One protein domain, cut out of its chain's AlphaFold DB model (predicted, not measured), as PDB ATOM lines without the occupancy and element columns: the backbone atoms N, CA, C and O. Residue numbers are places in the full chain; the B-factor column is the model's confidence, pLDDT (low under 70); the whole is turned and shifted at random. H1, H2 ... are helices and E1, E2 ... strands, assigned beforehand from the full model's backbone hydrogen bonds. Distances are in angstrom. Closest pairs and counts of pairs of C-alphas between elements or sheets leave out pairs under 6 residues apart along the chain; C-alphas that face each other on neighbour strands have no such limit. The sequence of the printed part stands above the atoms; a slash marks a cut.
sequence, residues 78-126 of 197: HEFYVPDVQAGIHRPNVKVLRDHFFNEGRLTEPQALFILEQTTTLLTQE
ATOM      1  N   HIS A  78     159.769 182.732 177.135       91.44
ATOM      2  CA  HIS A  78     159.083 183.517 176.103       91.44
ATOM      3  C   HIS A  78     159.352 183.030 174.667       91.44
ATOM      4  O   HIS A  78     158.544 183.276 173.775       91.44
ATOM      5  N   GLU A  79     160.480 182.357 174.426       91.00
ATOM      6  CA  GLU A  79     160.802 181.748 173.128       91.00
ATOM      7  C   GLU A  79     160.185 180.350 173.014       91.00
ATOM      8  O   GLU A  79     159.803 179.910 171.923       91.00
ATOM      9  N   PHE A  80     160.091 179.661 174.156       94.38
ATOM     10  CA  PHE A  80     159.553 178.317 174.285       94.38
ATOM     11  C   PHE A  80     158.026 178.282 174.147       94.38
ATOM     12  O   PHE A  80     157.513 177.441 173.410       94.38
ATOM     13  N   TYR A  81     157.292 179.179 174.812       92.56
ATOM     14  CA  TYR A  81     155.827 179.194 174.807       92.56
ATOM     15  C   TYR A  81     155.265 180.134 173.736       92.56
ATOM     16  O   TYR A  81     155.500 181.339 173.752       92.56
ATOM     17  N   VAL A  82     154.431 179.598 172.845       89.75
ATOM     18  CA  VAL A  82     153.620 180.380 171.905       89.75
ATOM     19  C   VAL A  82     152.182 180.426 172.424       89.75
ATOM     20  O   VAL A  82     151.611 179.366 172.706       89.75
ATOM     21  N   PRO A  83     151.568 181.615 172.559       84.31
ATOM     22  CA  PRO A  83     150.154 181.705 172.888       84.31
ATOM     23  C   PRO A  83     149.332 181.142 171.726       84.31
ATOM     24  O   PRO A  83     149.402 181.652 170.606       84.31
ATOM     25  N   ASP A  84     148.559 180.084 171.975       80.25
ATOM     26  CA  ASP A  84     147.599 179.595 170.994       80.25
ATOM     27  C   ASP A  84     146.243 180.271 171.198       80.25
ATOM     28  O   ASP A  84     145.564 180.072 172.206       80.25
ATOM     29  N   VAL A  85     145.848 181.072 170.209       64.94
ATOM     30  CA  VAL A  85     144.604 181.851 170.227       64.94
ATOM     31  C   VAL A  85     143.370 180.942 170.202       64.94
ATOM     32  O   VAL A  85     142.311 181.339 170.677       64.94
ATOM     33  N   GLN A  86     143.487 179.721 169.667       64.19
ATOM     34  CA  GLN A  86     142.343 178.823 169.486       64.19
ATOM     35  C   GLN A  86     142.050 177.952 170.711       64.19
ATOM     36  O   GLN A  86     140.883 177.739 171.027       64.19
ATOM     37  N   ALA A  87     143.080 177.453 171.403       63.66
ATOM     38  CA  ALA A  87     142.903 176.564 172.552       63.66
ATOM     39  C   ALA A  87     142.970 177.274 173.915       63.66
ATOM     40  O   ALA A  87     142.664 176.651 174.926       63.66
ATOM     41  N   GLY A  88     143.403 178.542 173.972       69.50
ATOM     42  CA  GLY A  88     143.614 179.259 175.239       69.50
ATOM     43  C   GLY A  88     144.746 178.678 176.101       69.50
ATOM     44  O   GLY A  88     144.873 179.027 177.270       69.50
ATOM     45  N   ILE A  89     145.562 177.789 175.527       71.56
ATOM     46  CA  ILE A  89     146.653 177.063 176.183       71.56
ATOM     47  C   ILE A  89     147.967 177.443 175.493       71.56
ATOM     48  O   ILE A  89     148.020 177.611 174.274       71.56
ATOM     49  N   HIS A  90     149.051 177.573 176.256       82.25
ATOM     50  CA  HIS A  90     150.378 177.788 175.683       82.25
ATOM     51  C   HIS A  90     150.851 176.530 174.946       82.25
ATOM     52  O   HIS A  90     150.843 175.441 175.509       82.25
ATOM     53  N   ARG A  91     151.285 176.663 173.689       89.62
ATOM     54  CA  ARG A  91     151.883 175.565 172.915       89.62
ATOM     55  C   ARG A  91     153.403 175.717 172.855       89.62
ATOM     56  O   ARG A  91     153.883 176.844 172.736       89.62
ATOM     57  N   PRO A  92     154.173 174.617 172.884       93.06
ATOM     58  CA  PRO A  92     155.616 174.701 172.726       93.06
ATOM     59  C   PRO A  92     155.986 175.075 171.281       93.06
ATOM     60  O   PRO A  92     155.407 174.575 170.311       93.06
ATOM     61  N   ASN A  93     156.975 175.949 171.119       92.62
ATOM     62  CA  ASN A  93     157.437 176.418 169.819       92.62
ATOM     63  C   ASN A  93     158.280 175.352 169.102       92.62
ATOM     64  O   ASN A  93     159.487 175.229 169.316       92.62
ATOM     65  N   VAL A  94     157.658 174.609 168.183       91.94
ATOM     66  CA  VAL A  94     158.306 173.498 167.461       91.94
ATOM     67  C   VAL A  94     159.547 173.935 166.671       91.94
ATOM     68  O   VAL A  94     160.482 173.151 166.525       91.94
ATOM     69  N   LYS A  95     159.594 175.174 166.163       90.81
ATOM     70  CA  LYS A  95     160.746 175.662 165.382       90.81
ATOM     71  C   LYS A  95     161.976 175.844 166.267       90.81
ATOM     72  O   LYS A  95     163.032 175.311 165.946       90.81
ATOM     73  N   VAL A  96     161.797 176.525 167.400       92.19
ATOM     74  CA  VAL A  96     162.860 176.738 168.392       92.19
ATOM     75  C   VAL A  96     163.337 175.397 168.935       92.19
ATOM     76  O   VAL A  96     164.533 175.139 168.946       92.19
ATOM     77  N   LEU A  97     162.414 174.499 169.291       93.88
ATOM     78  CA  LEU A  97     162.768 173.171 169.791       93.88
ATOM     79  C   LEU A  97     163.542 172.335 168.775       93.88
ATOM     80  O   LEU A  97     164.526 171.692 169.136       93.88
ATOM     81  N   ARG A  98     163.134 172.354 167.501       92.25
ATOM     82  CA  ARG A  98     163.840 171.636 166.436       92.25
ATOM     83  C   ARG A  98     165.283 172.111 166.316       92.25
ATOM     84  O   ARG A  98     166.185 171.278 166.296       92.25
ATOM     85  N   ASP A  99     165.491 173.420 166.218       92.31
ATOM     86  CA  ASP A  99     166.827 173.988 166.037       92.31
ATOM     87  C   ASP A  99     167.679 173.808 167.303       92.31
ATOM     88  O   ASP A  99     168.872 173.515 167.211       92.31
ATOM     89  N   HIS A 100     167.062 173.896 168.484       94.75
ATOM     90  CA  HIS A 100     167.721 173.675 169.769       94.75
ATOM     91  C   HIS A 100     168.207 172.233 169.922       94.75
ATOM     92  O   HIS A 100     169.387 172.009 170.183       94.75
ATOM     93  N   PHE A 101     167.344 171.245 169.672       95.00
ATOM     94  CA  PHE A 101     167.734 169.833 169.725       95.00
ATOM     95  C   PHE A 101     168.710 169.445 168.614       95.00
ATOM     96  O   PHE A 101     169.575 168.599 168.834       95.00
ATOM     97  N   PHE A 102     168.624 170.075 167.437       94.75
ATOM     98  CA  PHE A 102     169.597 169.860 166.364       94.75
ATOM     99  C   PHE A 102     171.010 170.308 166.763       94.75
ATOM    100  O   PHE A 102     171.988 169.709 166.325       94.75
ATOM    101  N   ASN A 103     171.113 171.327 167.618       94.50
ATOM    102  CA  ASN A 103     172.373 171.806 168.182       94.50
ATOM    103  C   ASN A 103     172.666 171.199 169.570       94.50
ATOM    104  O   ASN A 103     173.368 171.818 170.368       94.50
ATOM    105  N   GLU A 104     172.122 170.016 169.876       94.19
ATOM    106  CA  GLU A 104     172.350 169.279 171.134       94.19
ATOM    107  C   GLU A 104     171.977 170.065 172.409       94.19
ATOM    108  O   GLU A 104     172.487 169.811 173.503       94.19
ATOM    109  N   GLY A 105     171.069 171.033 172.280       94.44
ATOM    110  CA  GLY A 105     170.589 171.854 173.378       94.44
ATOM    111  C   GLY A 105     169.698 171.092 174.358       94.44
ATOM    112  O   GLY A 105     168.975 170.161 173.998       94.44
ATOM    113  N   ARG A 106     169.728 171.516 175.626       95.81
ATOM    114  CA  ARG A 106     168.890 170.973 176.710       95.81
ATOM    115  C   ARG A 106     167.824 171.978 177.127       95.81
ATOM    116  O   ARG A 106     168.048 173.184 177.040       95.81
ATOM    117  N   LEU A 107     166.673 171.480 177.562       96.69
ATOM    118  CA  LEU A 107     165.601 172.300 178.125       96.69
ATOM    119  C   LEU A 107     165.780 172.462 179.631       96.69
ATOM    120  O   LEU A 107     166.524 171.705 180.260       96.69
ATOM    121  N   THR A 108     165.074 173.430 180.208       97.06
ATOM    122  CA  THR A 108     164.909 173.472 181.661       97.06
ATOM    123  C   THR A 108     163.995 172.328 182.113       97.06
ATOM    124  O   THR A 108     163.156 171.841 181.351       97.06
ATOM    125  N   GLU A 109     164.149 171.884 183.359       97.12
ATOM    126  CA  GLU A 109     163.283 170.857 183.952       97.12
ATOM    127  C   GLU A 109     161.779 171.176 183.828       97.12
ATOM    128  O   GLU A 109     161.056 170.321 183.312       97.12
ATOM    129  N   PRO A 110     161.280 172.382 184.183       96.19
ATOM    130  CA  PRO A 110     159.854 172.685 184.048       96.19
ATOM    131  C   PRO A 110     159.370 172.665 182.592       96.19
ATOM    132  O   PRO A 110     158.272 172.185 182.327       96.19
ATOM    133  N   GLN A 111     160.183 173.118 181.631       95.19
ATOM    134  CA  GLN A 111     159.844 173.041 180.203       95.19
ATOM    135  C   GLN A 111     159.746 171.588 179.716       95.19
ATOM    136  O   GLN A 111     158.876 171.250 178.912       95.19
ATOM    137  N   ALA A 112     160.634 170.715 180.199       96.50
ATOM    138  CA  ALA A 112     160.612 169.298 179.861       96.50
ATOM    139  C   ALA A 112     159.393 168.591 180.474       96.50
ATOM    140  O   ALA A 112     158.691 167.868 179.766       96.50
ATOM    141  N   LEU A 113     159.111 168.841 181.758       97.06
ATOM    142  CA  LEU A 113     157.931 168.308 182.441       97.06
ATOM    143  C   LEU A 113     156.643 168.759 181.758       97.06
ATOM    144  O   LEU A 113     155.785 167.927 181.489       97.06
ATOM    145  N   PHE A 114     156.561 170.030 181.360       94.56
ATOM    146  CA  PHE A 114     155.428 170.548 180.603       94.56
ATOM    147  C   PHE A 114     155.147 169.719 179.337       94.56
ATOM    148  O   PHE A 114     154.014 169.298 179.111       94.56
ATOM    149  N   ILE A 115     156.168 169.420 178.523       94.50
ATOM    150  CA  ILE A 115     155.989 168.596 177.314       94.50
ATOM    151  C   ILE A 115     155.493 167.194 177.681       94.50
ATOM    152  O   ILE A 115     154.580 166.681 177.031       94.50
ATOM    153  N   LEU A 116     156.081 166.573 178.704       96.50
ATOM    154  CA  LEU A 116     155.739 165.211 179.113       96.50
ATOM    155  C   LEU A 116     154.315 165.119 179.667       96.50
ATOM    156  O   LEU A 116     153.582 164.207 179.292       96.50
ATOM    157  N   GLU A 117     153.896 166.063 180.503       95.62
ATOM    158  CA  GLU A 117     152.553 166.110 181.086       95.62
ATOM    159  C   GLU A 117     151.480 166.340 180.020       95.62
ATOM    160  O   GLU A 117     150.475 165.623 179.985       95.62
ATOM    161  N   GLN A 118     151.710 167.285 179.100       92.25
ATOM    162  CA  GLN A 118     150.790 167.534 177.988       92.25
ATOM    163  C   GLN A 118     150.708 166.320 177.057       92.25
ATOM    164  O   GLN A 118     149.618 165.894 176.686       92.25
ATOM    165  N   THR A 119     151.850 165.708 176.731       94.25
ATOM    166  CA  THR A 119     151.895 164.506 175.886       94.25
ATOM    167  C   THR A 119     151.194 163.330 176.559       94.25
ATOM    168  O   THR A 119     150.414 162.640 175.915       94.25
ATOM    169  N   THR A 120     151.413 163.124 177.859       96.88
ATOM    170  CA  THR A 120     150.741 162.066 178.626       96.88
ATOM    171  C   THR A 120     149.235 162.291 178.630       96.88
ATOM    172  O   THR A 120     148.483 161.369 178.339       96.88
ATOM    173  N   THR A 121     148.792 163.529 178.867       94.19
ATOM    174  CA  THR A 121     147.367 163.886 178.846       94.19
ATOM    175  C   THR A 121     146.727 163.574 177.492       94.19
ATOM    176  O   THR A 121     145.629 163.025 177.459       94.19
ATOM    177  N   LEU A 122     147.414 163.878 176.385       92.38
ATOM    178  CA  LEU A 122     146.939 163.581 175.031       92.38
ATOM    179  C   LEU A 122     146.910 162.072 174.750       92.38
ATOM    180  O   LEU A 122     145.876 161.546 174.356       92.38
ATOM    181  N   LEU A 123     148.009 161.360 175.015       95.56
ATOM    182  CA  LEU A 123     148.122 159.926 174.733       95.56
ATOM    183  C   LEU A 123     147.189 159.072 175.601       95.56
ATOM    184  O   LEU A 123     146.719 158.032 175.156       95.56
ATOM    185  N   THR A 124     146.880 159.495 176.830       97.06
ATOM    186  CA  THR A 124     145.906 158.797 177.688       97.06
ATOM    187  C   THR A 124     144.476 158.887 177.145       97.06
ATOM    188  O   THR A 124     143.658 158.021 177.447       97.06
ATOM    189  N   GLN A 125     144.157 159.910 176.351       95.81
ATOM    190  CA  GLN A 125     142.831 160.070 175.746       95.81
ATOM    191  C   GLN A 125     142.663 159.239 174.465       95.81
ATOM    192  O   GLN A 125     141.536 159.060 174.000       95.81
ATOM    193  N   GLU A 126     143.753 158.727 173.893       96.06
ATOM    194  CA  GLU A 126     143.713 157.936 172.669       96.06
ATOM    195  C   GLU A 126     143.245 156.490 172.934       96.06
ATOM    196  O   GLU A 126     143.663 155.855 173.908       96.06
TER     197      GLU A 126
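Overview. This is residues 78 to 126 of the 197 residues of an uncharacterized protein of Daedalea quercina L-15889 (UniProt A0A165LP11). A small two-stranded hairpin, a short helix H1 and a long helix H2 make an open, C-shaped frame with few contacts: the chain leaves the hairpin of E1 and E2 through H1, turns, and comes back along H2, which passes E2 near Ile 115. Residues 98 to 104 stick out at the turn, and residues 119 to 126 at the far end of H2. The printed part has 49 residues, with two named strands and two named helices in the order E1, E2, H1, H2; the sheet E1 - E2 is antiparallel and the class is mostly helix. The whole is only just loose, close to compact, with a radius of gyration of the C-alphas of 11.8 A and spans of 32 by 24 by 17 A.

Arrangement. E1, residues 81 to 83, and E2, residues 90 to 92, form an antiparallel hairpin, with 136 degrees between their directions. The C-alphas of Val 82 and Arg 91 face each other at 5.2 A. N 82 and O 91 are 2.8 A apart and N 91 and O 82 are 2.9 A apart, both within hydrogen-bond range. The closest C-alphas of E2 and H2, residues 109 to 125, are those of Pro 92 and Ile 115, 7.6 A apart. H2 is apart from E1. H1, residues 94 to 102, is apart from E1 and from H2. Every O i to N i+4 pair of H1 is within hydrogen-bond range, and 12 of 13 in H2.

Along the chain. E1 begins at C-alpha 81 (155.827, 179.194, 174.807) and is 6.5 A long; E2 is 6.8 A long. H1 is 11.9 A long. H2 is 24.5 A long and ends at C-alpha 125 (142.831, 160.070, 175.746).

Size, cuts and confidence. The C-alphas farthest apart, those of Asn 103 and Gln 125, are 32.7 A apart. The printed part has no cut. The link from E2 to H1 is tight; those from E1 to E2 and from H1 to H2 are short. The mean pLDDT of the printed part is 90.7, and residues 85 to 88 are under 70.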